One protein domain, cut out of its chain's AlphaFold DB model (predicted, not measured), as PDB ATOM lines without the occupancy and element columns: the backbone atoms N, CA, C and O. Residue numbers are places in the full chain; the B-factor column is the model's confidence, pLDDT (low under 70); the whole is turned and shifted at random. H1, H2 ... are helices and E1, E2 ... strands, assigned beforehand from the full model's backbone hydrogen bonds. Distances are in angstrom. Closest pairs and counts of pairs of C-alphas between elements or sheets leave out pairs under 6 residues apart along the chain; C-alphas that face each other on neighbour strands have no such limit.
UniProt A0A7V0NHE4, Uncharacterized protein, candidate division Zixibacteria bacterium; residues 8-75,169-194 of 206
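This is residues 8 to 75 and 169 to 194 of the 206 residues of an uncharacterized protein of candidate division Zixibacteria bacterium (UniProt A0A7V0NHE4). A small sheet of three strands has one long helix, H4, packed along one face, while its other face is bare; a second long helix, H1, leads into the sheet as an arm, and its residues 8 to 14 stick out. The short helices H2 and H3 lie on the link from E2 to E3 and both touch H4. The 94 printed residues run H1, E1, E2, H2, H3, E3, H4, and the sheet, E2 E1 E3, is antiparallel. The class is mixed, helices and strands. The whole is only just loose, close to compact, with a radius of gyration of the C-alphas of 15.1 A, and spans 51 by 27 by 20 A.

H1, residues 8 to 26, and H4, residues 175 to 192, touch only at their ends, and only just, with 3 pairs of C-alphas within 8 A; the closest are those of Tyr 23 and Lys 190, 6.2 A apart. They run opposite ways at a shallow tilt of 29 degrees. E1, residues 29 to 34, and E2, residues 37 to 41, form an antiparallel hairpin, with N 32 and O 39 within hydrogen-bond range at 2.9 A. E3, residues 63 to 67, is antiparallel to E1 on its other side, with N 31 and O 65 at 2.9 A. H2, residues 44 to 49, only grazes the sheet, and it only just touches H4, with 3 pairs of C-alphas within 8 A, closest at Lys 44 and Asp 183, 6.1 A. H3, residues 54 to 58, touches H4, closest at the C-alphas of Leu 57 and His 176, 5.6 A. E2, H2 H3 and E3 form a split strand-helix-strand unit, two strands running the same way with E1 between them, and its crossover is right-handed. H4, the hub, touching three helices, is on the sheet at a height of 9.1 A, over E1 and E3, along the strands at 26 degrees to E1 on the local plane; with the sheet it makes two layers. Every O i to N i+4 pair is within hydrogen-bond range in H2 and H4; H1 has 14 of 15, and H3 has 0 of 1 but 2 of 2 O i to N i+3 pairs.

H1 begins at C-alpha 8 (15.713, 15.513, 30.069) and is 27.6 A long. E1 begins at C-alpha 29 (11.860, 48.538, 33.701) and is 16.0 A long; E2 is 13.2 A and E3 13.7 A. H2 has six residues and H3 five. H4, 25.3 A long, ends at C-alpha 192 (19.051, 35.786, 24.218).

The two C-alphas farthest apart, those of Val 8 and Asp 60, are 51.4 A apart. Residues 76 to 168 are not printed, and C-alphas 75 and 169 are 11.8 A apart across the cut. The links that are printed whole are tight. The mean pLDDT of the printed part is 80.8; residues 8 to 17, 35, 60 and 169 to 170 are under 70.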
ATOM      1  N   VAL A   8      16.216  14.500  31.014       59.34
ATOM      2  CA  VAL A   8      15.713  15.513  30.069       59.34
ATOM      3  C   VAL A   8      14.855  16.565  30.782       59.34
ATOM      4  O   VAL A   8      14.992  17.753  30.500       59.34
ATOM      5  N   PHE A   9      14.029  16.157  31.752       56.47
ATOM      6  CA  PHE A   9      13.229  17.090  32.553       56.47
ATOM      7  C   PHE A   9      14.090  17.994  33.449       56.47
ATOM      8  O   PHE A   9      13.869  19.201  33.477       56.47
ATOM      9  N   LEU A  10      15.107  17.448  34.125       55.94
ATOM     10  CA  LEU A  10      16.034  18.243  34.945       55.94
ATOM     11  C   LEU A  10      16.839  19.254  34.112       55.94
ATOM     12  O   LEU A  10      17.004  20.397  34.533       55.94
ATOM     13  N   GLY A  11      17.282  18.871  32.909       54.53
ATOM     14  CA  GLY A  11      17.984  19.776  31.993       54.53
ATOM     15  C   GLY A  11      17.109  20.924  31.473       54.53
ATOM     16  O   GLY A  11      17.589  22.047  31.332       54.53
ATOM     17  N   LEU A  12      15.819  20.678  31.226       58.84
ATOM     18  CA  LEU A  12      14.862  21.716  30.821       58.84
ATOM     19  C   LEU A  12      14.582  22.717  31.949       58.84
ATOM     20  O   LEU A  12      14.577  23.917  31.696       58.84
ATOM     21  N   PHE A  13      14.416  22.247  33.190       59.19
ATOM     22  CA  PHE A  13      14.200  23.127  34.346       59.19
ATOM     23  C   PHE A  13      15.428  23.978  34.687       59.19
ATOM     24  O   PHE A  13      15.279  25.161  34.983       59.19
ATOM     25  N   ALA A  14      16.635  23.414  34.596       60.47
ATOM     26  CA  ALA A  14      17.867  24.165  34.838       60.47
ATOM     27  C   ALA A  14      18.061  25.304  33.821       60.47
ATOM     28  O   ALA A  14      18.401  26.417  34.208       60.47
ATOM     29  N   ASN A  15      17.774  25.060  32.536       59.66
ATOM     30  CA  ASN A  15      17.825  26.107  31.508       59.66
ATOM     31  C   ASN A  15      16.763  27.195  31.724       59.66
ATOM     32  O   ASN A  15      17.021  28.362  31.449       59.66
ATOM     33  N   LEU A  16      15.588  26.832  32.245       62.12
ATOM     34  CA  LEU A  16      14.508  27.782  32.513       62.12
ATOM     35  C   LEU A  16      14.828  28.700  33.705       62.12
ATOM     36  O   LEU A  16      14.549  29.895  33.653       62.12
ATOM     37  N   LEU A  17      15.455  28.156  34.752       68.19
ATOM     38  CA  LEU A  17      15.903  28.931  35.913       68.19
ATOM     39  C   LEU A  17      17.061  29.870  35.553       68.19
ATOM     40  O   LEU A  17      16.978  31.065  35.824       68.19
ATOM     41  N   LEU A  18      18.087  29.363  34.862       73.25
ATOM     42  CA  LEU A  18      19.228  30.172  34.418       73.25
ATOM     43  C   LEU A  18      18.815  31.260  33.415       73.25
ATOM     44  O   LEU A  18      19.353  32.366  33.441       73.25
ATOM     45  N   GLY A  19      17.841  30.968  32.549       73.38
ATOM     46  CA  GLY A  19      17.293  31.946  31.613       73.38
ATOM     47  C   GLY A  19      16.555  33.089  32.310       73.38
ATOM     48  O   GLY A  19      16.732  34.250  31.943       73.38
ATOM     49  N   ASN A  20      15.786  32.785  33.358       78.38
ATOM     50  CA  ASN A  20      15.106  33.810  34.149       78.38
ATOM     51  C   ASN A  20      16.094  34.682  34.933       78.38
ATOM     52  O   ASN A  20      15.952  35.898  34.912       78.38
ATOM     53  N   GLU A  21      17.137  34.106  35.536       83.56
ATOM     54  CA  GLU A  21      18.183  34.887  36.223       83.56
ATOM     55  C   GLU A  21      18.982  35.777  35.248       83.56
ATOM     56  O   GLU A  21      19.282  36.938  35.544       83.56
ATOM     57  N   CYS A  22      19.275  35.268  34.046       87.56
ATOM     58  CA  CYS A  22      19.882  36.044  32.958       87.56
ATOM     59  C   CYS A  22      19.011  37.241  32.555       87.56
ATOM     60  O   CYS A  22      19.516  38.351  32.399       87.56
ATOM     61  N   TYR A  23      17.702  37.030  32.403       86.50
ATOM     62  CA  TYR A  23      16.780  38.089  32.008       86.50
ATOM     63  C   TYR A  23      16.574  39.110  33.133       86.50
ATOM     64  O   TYR A  23      16.713  40.310  32.906       86.50
ATOM     65  N   ASP A  24      16.309  38.652  34.356       84.56
ATOM     66  CA  ASP A  24      16.009  39.522  35.497       84.56
ATOM     67  C   ASP A  24      17.192  40.403  35.911       84.56
ATOM     68  O   ASP A  24      16.984  41.512  36.405       84.56
ATOM     69  N   SER A  25      18.426  39.948  35.681       86.31
ATOM     70  CA  SER A  25      19.623  40.735  35.992       86.31
ATOM     71  C   SER A  25      19.868  41.894  35.021       86.31
ATOM     72  O   SER A  25      20.447  42.900  35.433       86.31
ATOM     73  N   GLN A  26      19.423  41.778  33.762       86.75
ATOM     74  CA  GLN A  26      19.740  42.731  32.687       86.75
ATOM     75  C   GLN A  26      18.531  43.511  32.160       86.75
ATOM     76  O   GLN A  26      18.711  44.483  31.427       86.75
ATOM     77  N   LYS A  27      17.302  43.111  32.500       90.44
ATOM     78  CA  LYS A  27      16.103  43.783  31.995       90.44
ATOM     79  C   LYS A  27      16.003  45.226  32.476       90.44
ATOM     80  O   LYS A  27      16.461  45.597  33.558       90.44
ATOM     81  N   ILE A  28      15.338  46.028  31.656       91.19
ATOM     82  CA  ILE A  28      15.058  47.429  31.953       91.19
ATOM     83  C   ILE A  28      13.571  47.564  32.255       91.19
ATOM     84  O   ILE A  28      12.729  47.161  31.455       91.19
ATOM     85  N   TRP A  29      13.232  48.158  33.391       89.81
ATOM     86  CA  TRP A  29      11.860  48.538  33.701       89.81
ATOM     87  C   TRP A  29      11.620  49.978  33.287       89.81
ATOM     88  O   TRP A  29      12.419  50.864  33.609       89.81
ATOM     89  N   LEU A  30      10.483  50.219  32.643       88.88
ATOM     90  CA  LEU A  30       9.989  51.564  32.416       88.88
ATOM     91  C   LEU A  30       8.890  51.874  33.430       88.88
ATOM     92  O   LEU A  30       7.957  51.092  33.630       88.88
ATOM     93  N   VAL A  31       9.001  53.029  34.074       86.94
ATOM     94  CA  VAL A  31       7.987  53.536  34.992       86.94
ATOM     95  C   VAL A  31       7.356  54.764  34.365       86.94
ATOM     96  O   VAL A  31       8.011  55.790  34.227       86.94
ATOM     97  N   LEU A  32       6.081  54.663  33.994       85.38
ATOM     98  CA  LEU A  32       5.293  55.780  33.479       85.38
ATOM     99  C   LEU A  32       4.386  56.336  34.572       85.38
ATOM    100  O   LEU A  32       3.770  55.587  35.333       85.38
ATOM    101  N   ARG A  33       4.237  57.657  34.614       80.38
ATOM    102  CA  ARG A  33       3.301  58.351  35.494       80.38
ATOM    103  C   ARG A  33       2.288  59.126  34.664       80.38
ATOM    104  O   ARG A  33       2.624  60.144  34.066       80.38
ATOM    105  N   ILE A  34       1.040  58.661  34.692       74.19
ATOM    106  CA  ILE A  34      -0.092  59.244  33.955       74.19
ATOM    107  C   ILE A  34      -1.184  59.607  34.961       74.19
ATOM    108  O   ILE A  34      -1.567  58.781  35.793       74.19
ATOM    109  N   GLY A  35      -1.649  60.862  34.950       68.62
ATOM    110  CA  GLY A  35      -2.729  61.311  35.843       68.62
ATOM    111  C   GLY A  35      -2.454  61.078  37.339       68.62
ATOM    112  O   GLY A  35      -3.366  60.781  38.104       68.62
ATOM    113  N   GLY A  36      -1.185  61.130  37.760       70.69
ATOM    114  CA  GLY A  36      -0.766  60.917  39.151       70.69
ATOM    115  C   GLY A  36      -0.540  59.457  39.564       70.69
ATOM    116  O   GLY A  36       0.094  59.232  40.598       70.69
ATOM    117  N   ARG A  37      -0.952  58.472  38.753       77.50
ATOM    118  CA  ARG A  37      -0.715  57.039  39.003       77.50
ATOM    119  C   ARG A  37       0.570  56.575  38.323       77.50
ATOM    120  O   ARG A  37       0.806  56.913  37.167       77.50
ATOM    121  N   ALA A  38       1.389  55.807  39.041       79.25
ATOM    122  CA  ALA A  38       2.582  55.171  38.490       79.25
ATOM    123  C   ALA A  38       2.237  53.764  37.987       79.25
ATOM    124  O   ALA A  38       1.575  53.001  38.690       79.25
ATOM    125  N   ARG A  39       2.694  53.427  36.785       81.44
ATOM    126  CA  ARG A  39       2.589  52.096  36.187       81.44
ATOM    127  C   ARG A  39       3.988  51.640  35.791       81.44
ATOM    128  O   ARG A  39       4.734  52.405  35.184       81.44
ATOM    129  N   ILE A  40       4.338  50.415  36.166       83.50
ATOM    130  CA  ILE A  40       5.638  49.797  35.890       83.50
ATOM    131  C   ILE A  40       5.399  48.681  34.885       83.50
ATOM    132  O   ILE A  40       4.507  47.861  35.099       83.50
ATOM    133  N   PHE A  41       6.177  48.641  33.812       82.50
ATOM    134  CA  PHE A  41       6.104  47.554  32.841       82.50
ATOM    135  C   PHE A  41       7.448  47.319  32.155       82.50
ATOM    136  O   PHE A  41       8.346  48.164  32.179       82.50
ATOM    137  N   GLU A  42       7.576  46.134  31.564       82.12
ATOM    138  CA  GLU A  42       8.788  45.683  30.876       82.12
ATOM    139  C   GLU A  42       8.612  45.743  29.354       82.12
ATOM    140  O   GLU A  42       9.561  46.012  28.625       82.12
ATOM    141  N   THR A  43       7.396  45.498  28.865       80.44
ATOM    142  CA  THR A  43       7.072  45.472  27.434       80.44
ATOM    143  C   THR A  43       5.756  46.190  27.137       80.44
ATOM    144  O   THR A  43       4.915  46.387  28.019       80.44
ATOM    145  N   LYS A  44       5.531  46.545  25.868       82.44
ATOM    146  CA  LYS A  44       4.238  47.076  25.403       82.44
ATOM    147  C   LYS A  44       3.099  46.085  25.626       82.44
ATOM    148  O   LYS A  44       1.967  46.496  25.867       82.44
ATOM    149  N   ALA A  45       3.389  44.790  25.540       80.12
ATOM    150  CA  ALA A  45       2.403  43.751  25.806       80.12
ATOM    151  C   ALA A  45       1.918  43.814  27.260       80.12
ATOM    152  O   ALA A  45       0.712  43.778  27.496       80.12
ATOM    153  N   ASP A  46       2.832  44.005  28.216       78.81
ATOM    154  CA  ASP A  46       2.488  44.155  29.636       78.81
ATOM    155  C   ASP A  46       1.654  45.422  29.882       78.81
ATOM    156  O   ASP A  46       0.696  45.403  30.657       78.81
ATOM    157  N   TRP A  47       1.974  46.516  29.177       80.62
ATOM    158  CA  TRP A  47       1.187  47.751  29.214       80.62
ATOM    159  C   TRP A  47      -0.266  47.511  28.792       80.62
ATOM    160  O   TRP A  47      -1.191  47.823  29.548       80.62
ATOM    161  N   VAL A  48      -0.469  46.898  27.624       84.06
ATOM    162  CA  VAL A  48      -1.809  46.601  27.101       84.06
ATOM    163  C   VAL A  48      -2.540  45.602  28.000       84.06
ATOM    164  O   VAL A  48      -3.723  45.782  28.283       84.06
ATOM    165  N   PHE A  49      -1.844  44.589  28.525       81.81
ATOM    166  CA  PHE A  49      -2.424  43.604  29.442       81.81
ATOM    167  C   PHE A  49      -2.885  44.229  30.767       81.81
ATOM    168  O   PHE A  49      -3.896  43.818  31.332       81.81
ATOM    169  N   SER A  50      -2.201  45.278  31.233       76.12
ATOM    170  CA  SER A  50      -2.618  46.066  32.400       76.12
ATOM    171  C   SER A  50      -3.831  46.979  32.140       76.12
ATOM    172  O   SER A  50      -4.214  47.763  33.012       76.12
ATOM    173  N   GLY A  51      -4.424  46.913  30.943       79.88
ATOM    174  CA  GLY A  51      -5.532  47.767  30.516       79.88
ATOM    175  C   GLY A  51      -5.097  49.190  30.169       79.88
ATOM    176  O   GLY A  51      -5.887  50.116  30.320       79.88
ATOM    177  N   GLY A  52      -3.830  49.396  29.801       80.06
ATOM    178  CA  GLY A  52      -3.353  50.666  29.256       80.06
ATOM    179  C   GLY A  52      -3.591  50.746  27.748       80.06
ATOM    180  O   GLY A  52      -3.345  49.780  27.024       80.06
ATOM    181  N   GLU A  53      -4.029  51.898  27.248       82.88
ATOM    182  CA  GLU A  53      -4.106  52.129  25.804       82.88
ATOM    183  C   GLU A  53      -2.761  52.622  25.260       82.88
ATOM    184  O   GLU A  53      -2.058  53.397  25.907       82.88
ATOM    185  N   LEU A  54      -2.369  52.198  24.054       81.19
ATOM    186  CA  LEU A  54      -1.139  52.699  23.420       81.19
ATOM    187  C   LEU A  54      -1.230  54.194  23.078       81.19
ATOM    188  O   LEU A  54      -0.206  54.866  23.033       81.19
ATOM    189  N   SER A  55      -2.443  54.712  22.863       81.88
ATOM    190  CA  SER A  55      -2.737  56.137  22.661       81.88
ATOM    191  C   SER A  55      -2.267  56.990  23.843       81.88
ATOM    192  O   SER A  55      -1.741  58.082  23.633       81.88
ATOM    193  N   GLU A  56      -2.386  56.476  25.073       80.75
ATOM    194  CA  GLU A  56      -1.957  57.181  26.281       80.75
ATOM    195  C   GLU A  56      -0.463  57.491  26.239       80.75
ATOM    196  O   GLU A  56      -0.096  58.575  26.668       80.75
ATOM    197  N   LEU A  57       0.365  56.609  25.655       76.62
ATOM    198  CA  LEU A  57       1.829  56.744  25.541       76.62
ATOM    199  C   LEU A  57       2.287  57.951  24.711       76.62
ATOM    200  O   LEU A  57       3.449  58.353  24.801       76.62
ATOM    201  N   TYR A  58       1.386  58.515  23.909       79.38
ATOM    202  CA  TYR A  58       1.628  59.702  23.091       79.38
ATOM    203  C   TYR A  58       1.213  61.001  23.786       79.38
ATOM    204  O   TYR A  58       1.333  62.069  23.195       79.38
ATOM    205  N   SER A  59       0.712  60.941  25.022       78.50
ATOM    206  CA  SER A  59       0.376  62.149  25.767       78.50
ATOM    207  C   SER A  59       1.636  62.891  26.213       78.50
ATOM    208  O   SER A  59       2.484  62.339  26.916       78.50
ATOM    209  N   ASP A  60       1.688  64.189  25.917       69.88
ATOM    210  CA  ASP A  60       2.747  65.099  26.377       69.88
ATOM    211  C   ASP A  60       2.822  65.215  27.912       69.88
ATOM    212  O   ASP A  60       3.803  65.704  28.465       69.88
ATOM    213  N   SER A  61       1.784  64.766  28.629       74.44
ATOM    214  CA  SER A  61       1.713  64.829  30.094       74.44
ATOM    215  C   SER A  61       2.407  63.664  30.810       74.44
ATOM    216  O   SER A  61       2.455  63.638  32.045       74.44
ATOM    217  N   ILE A  62       2.929  62.686  30.062       79.62
ATOM    218  CA  ILE A  62       3.562  61.508  30.644       79.62
ATOM    219  C   ILE A  62       4.944  61.861  31.164       79.62
ATOM    220  O   ILE A  62       5.850  62.215  30.413       79.62
ATOM    221  N   ARG A  63       5.126  61.641  32.462       84.06
ATOM    222  CA  ARG A  63       6.458  61.573  33.061       84.06
ATOM    223  C   ARG A  63       6.909  60.131  33.097       84.06
ATOM    224  O   ARG A  63       6.092  59.248  33.360       84.06
ATOM    225  N   TRP A  64       8.183  59.886  32.847       85.94
ATOM    226  CA  TRP A  64       8.695  58.529  32.783       85.94
ATOM    227  C   TRP A  64      10.093  58.436  33.365       85.94
ATOM    228  O   TRP A  64      10.755  59.441  33.522       85.94
ATOM    229  N   PHE A  65      10.533  57.242  33.731       87.94
ATOM    230  CA  PHE A  65      11.950  56.971  33.946       87.94
ATOM    231  C   PHE A  65      12.239  55.506  33.652       87.94
ATOM    232  O   PHE A  65      11.379  54.637  33.835       87.94
ATOM    233  N   ALA A  66      13.455  55.235  33.192       88.81
ATOM    234  CA  ALA A  66      13.964  53.882  33.053       88.81
ATOM    235  C   ALA A  66      14.752  53.500  34.309       88.81
ATOM    236  O   ALA A  66      15.339  54.348  34.978       88.81
ATOM    237  N   ARG A  67      14.766  52.215  34.647       89.56
ATOM    238  CA  ARG A  67      15.623  51.674  35.704       89.56
ATOM    239  C   ARG A  67      16.052  50.256  35.369       89.56
ATOM    240  O   ARG A  67      15.316  49.534  34.703       89.56
ATOM    241  N   ASN A  68      17.195  49.844  35.888       89.88
ATOM    242  CA  ASN A  68      17.644  48.456  35.895       89.88
ATOM    243  C   ASN A  68      17.800  47.973  37.353       89.88
ATOM    244  O   ASN A  68      17.202  48.531  38.284       89.88
ATOM    245  N   SER A  69      18.535  46.876  37.535       85.38
ATOM    246  CA  SER A  69      18.834  46.271  38.835       85.38
ATOM    247  C   SER A  69      19.782  47.133  39.679       85.38
ATOM    248  O   SER A  69      19.726  47.069  40.905       85.38
ATOM    249  N   GLU A  70      20.594  47.975  39.038       84.50
ATOM    250  CA  GLU A  70      21.601  48.836  39.667       84.50
ATOM    251  C   GLU A  70      21.029  50.194  40.097       84.50
ATOM    252  O   GLU A  70      21.435  50.741  41.122       84.50
ATOM    253  N   GLY A  71      20.059  50.740  39.358       85.62
ATOM    254  CA  GLY A  71      19.478  52.041  39.680       85.62
ATOM    255  C   GLY A  71      18.555  52.616  38.610       85.62
ATOM    256  O   GLY A  71      18.114  51.933  37.686       85.62
ATOM    257  N   VAL A  72      18.221  53.898  38.780       87.38
ATOM    258  CA  VAL A  72      17.513  54.697  37.767       87.38
ATOM    259  C   VAL A  72      18.498  55.040  36.656       87.38
ATOM    260  O   VAL A  72      19.605  55.475  36.949       87.38
ATOM    261  N   LEU A  73      18.074  54.852  35.409       86.88
ATOM    262  CA  LEU A  73      18.875  55.111  34.222       86.88
ATOM    263  C   LEU A  73      18.564  56.496  33.657       86.88
ATOM    264  O   LEU A  73      17.402  56.836  33.417       86.88
ATOM    265  N   HIS A  74      19.607  57.270  33.386       85.19
ATOM    266  CA  HIS A  74      19.530  58.474  32.565       85.19
ATOM    267  C   HIS A  74      19.321  58.133  31.085       85.19
ATOM    268  O   HIS A  74      19.647  57.035  30.640       85.19
ATOM    269  N   ASP A  75      18.849  59.095  30.287       86.88
ATOM    270  CA  ASP A  75      18.612  58.895  28.849       86.88
ATOM    271  C   ASP A  75      19.841  58.331  28.124       86.88
ATOM    272  O   ASP A  75      19.721  57.410  27.321       86.88
ATOM    273  N   ALA A 169      10.824  64.456  35.175       60.88
ATOM    274  CA  ALA A 169      10.129  65.169  34.120       60.88
ATOM    275  C   ALA A 169      11.035  65.627  32.960       60.88
ATOM    276  O   ALA A 169      10.503  65.980  31.910       60.88
ATOM    277  N   GLU A 170      12.363  65.650  33.116       69.44
ATOM    278  CA  GLU A 170      13.281  66.221  32.120       69.44
ATOM    279  C   GLU A 170      14.003  65.129  31.329       69.44
ATOM    280  O   GLU A 170      15.112  64.711  31.662       69.44
ATOM    281  N   HIS A 171      13.365  64.704  30.239       78.25
ATOM    282  CA  HIS A 171      13.915  63.747  29.284       78.25
ATOM    283  C   HIS A 171      14.096  64.396  27.912       78.25
ATOM    284  O   HIS A 171      13.258  65.181  27.465       78.25
ATOM    285  N   GLN A 172      15.192  64.064  27.232       80.44
ATOM    286  CA  GLN A 172      15.424  64.452  25.840       80.44
ATOM    287  C   GLN A 172      14.715  63.514  24.866       80.44
ATOM    288  O   GLN A 172      14.361  63.919  23.760       80.44
ATOM    289  N   ILE A 173      14.501  62.264  25.277       84.94
ATOM    290  CA  ILE A 173      13.683  61.313  24.533       84.94
ATOM    291  C   ILE A 173      12.245  61.287  25.036       84.94
ATOM    292  O   ILE A 173      11.951  61.384  26.226       84.94
ATOM    293  N   SER A 174      11.319  61.153  24.093       85.44
ATOM    294  CA  SER A 174       9.894  61.067  24.411       85.44
ATOM    295  C   SER A 174       9.540  59.718  25.045       85.44
ATOM    296  O   SER A 174      10.190  58.702  24.784       85.44
ATOM    297  N   ALA A 175       8.459  59.688  25.832       84.56
ATOM    298  CA  ALA A 175       7.985  58.468  26.488       84.56
ATOM    299  C   ALA A 175       7.747  57.327  25.484       84.56
ATOM    300  O   ALA A 175       8.158  56.197  25.732       84.56
ATOM    301  N   HIS A 176       7.154  57.616  24.319       86.31
ATOM    302  CA  HIS A 176       6.923  56.596  23.292       86.31
ATOM    303  C   HIS A 176       8.235  56.011  22.739       86.31
ATOM    304  O   HIS A 176       8.336  54.800  22.571       86.31
ATOM    305  N   GLN A 177       9.260  56.841  22.504       88.69
ATOM    306  CA  GLN A 177      10.574  56.367  22.052       88.69
ATOM    307  C   GLN A 177      11.230  55.491  23.116       88.69
ATOM    308  O   GLN A 177      11.780  54.442  22.788       88.69
ATOM    309  N   ALA A 178      11.142  55.896  24.387       88.94
ATOM    310  CA  ALA A 178      11.658  55.116  25.505       88.94
ATOM    311  C   ALA A 178      10.973  53.744  25.593       88.94
ATOM    312  O   ALA A 178      11.653  52.724  25.694       88.94
ATOM    313  N   VAL A 179       9.640  53.709  25.476       89.44
ATOM    314  CA  VAL A 179       8.862  52.463  25.431       89.44
ATOM    315  C   VAL A 179       9.315  51.578  24.274       89.44
ATOM    316  O   VAL A 179       9.570  50.398  24.486       89.44
ATOM    317  N   ASP A 180       9.440  52.122  23.064       89.75
ATOM    318  CA  ASP A 180       9.846  51.364  21.875       89.75
ATOM    319  C   ASP A 180      11.242  50.750  22.018       89.75
ATOM    320  O   ASP A 180      11.468  49.608  21.608       89.75
ATOM    321  N   LEU A 181      12.179  51.502  22.598       90.75
ATOM    322  CA  LEU A 181      13.545  51.048  22.837       90.75
ATOM    323  C   LEU A 181      13.584  49.934  23.886       90.75
ATOM    324  O   LEU A 181      14.166  48.880  23.628       90.75
ATOM    325  N   VAL A 182      12.932  50.143  25.032       91.12
ATOM    326  CA  VAL A 182      12.879  49.161  26.125       91.12
ATOM    327  C   VAL A 182      12.156  47.888  25.686       91.12
ATOM    328  O   VAL A 182      12.643  46.793  25.954       91.12
ATOM    329  N   ASP A 183      11.054  48.007  24.945       91.06
ATOM    330  CA  ASP A 183      10.285  46.868  24.437       91.06
ATOM    331  C   ASP A 183      11.126  45.987  23.499       91.06
ATOM    332  O   ASP A 183      11.201  44.765  23.673       91.06
ATOM    333  N   ARG A 184      11.836  46.603  22.543       89.69
ATOM    334  CA  ARG A 184      12.739  45.892  21.621       89.69
ATOM    335  C   ARG A 184      13.920  45.262  22.350       89.69
ATOM    336  O   ARG A 184      14.278  44.121  22.044       89.69
ATOM    337  N   TYR A 185      14.507  45.983  23.300       92.00
ATOM    338  CA  TYR A 185      15.619  45.501  24.109       92.00
ATOM    339  C   TYR A 185      15.209  44.294  24.956       92.00
ATOM    340  O   TYR A 185      15.781  43.219  24.790       92.00
ATOM    341  N   ASN A 186      14.168  44.421  25.783       91.25
ATOM    342  CA  ASN A 186      13.702  43.347  26.659       91.25
ATOM    343  C   ASN A 186      13.217  42.133  25.861       91.25
ATOM    344  O   ASN A 186      13.491  40.999  26.246       91.25
ATOM    345  N   THR A 187      12.560  42.335  24.714       88.88
ATOM    346  CA  THR A 187      12.178  41.228  23.822       88.88
ATOM    347  C   THR A 187      13.407  40.498  23.282       88.88
ATOM    348  O   THR A 187      13.461  39.269  23.310       88.88
ATOM    349  N   SER A 188      14.426  41.237  22.840       88.12
ATOM    350  CA  SER A 188      15.686  40.649  22.371       88.12
ATOM    351  C   SER A 188      16.434  39.936  23.502       88.12
ATOM    352  O   SER A 188      17.003  38.865  23.292       88.12
ATOM    353  N   LEU A 189      16.383  40.484  24.718       88.69
ATOM    354  CA  LEU A 189      16.982  39.900  25.912       88.69
ATOM    355  C   LEU A 189      16.286  38.591  26.312       88.69
ATOM    356  O   LEU A 189      16.976  37.615  26.593       88.69
ATOM    357  N   LYS A 190      14.945  38.519  26.245       87.12
ATOM    358  CA  LYS A 190      14.189  37.268  26.458       87.12
ATOM    359  C   LYS A 190      14.657  36.172  25.501       87.12
ATOM    360  O   LYS A 190      14.935  35.060  25.942       87.12
ATOM    361  N   ILE A 191      14.823  36.500  24.215       85.06
ATOM    362  CA  ILE A 191      15.333  35.561  23.201       85.06
ATOM    363  C   ILE A 191      16.758  35.115  23.547       85.06
ATOM    364  O   ILE A 191      17.045  33.920  23.539       85.06
ATOM    365  N   LYS A 192      17.645  36.060  23.884       86.69
ATOM    366  CA  LYS A 192      19.051  35.786  24.218       86.69
ATOM    367  C   LYS A 192      19.203  34.909  25.466       86.69
ATOM    368  O   LYS A 192      20.052  34.025  25.477       86.69
ATOM    369  N   CYS A 193      18.381  35.137  26.485       86.25
ATOM    370  CA  CYS A 193      18.385  34.368  27.727       86.25
ATOM    371  C   CYS A 193      17.558  33.069  27.640       86.25
ATOM    372  O   CYS A 193      17.462  32.345  28.624       86.25
ATOM    373  N   GLY A 194      16.953  32.746  26.490       81.50
ATOM    374  CA  GLY A 194      16.156  31.524  26.326       81.50
ATOM    375  C   GLY A 194      14.832  31.521  27.101       81.50
ATOM    376  O   GLY A 194      14.253  30.457  27.322       81.50
TER     377      GLY A 194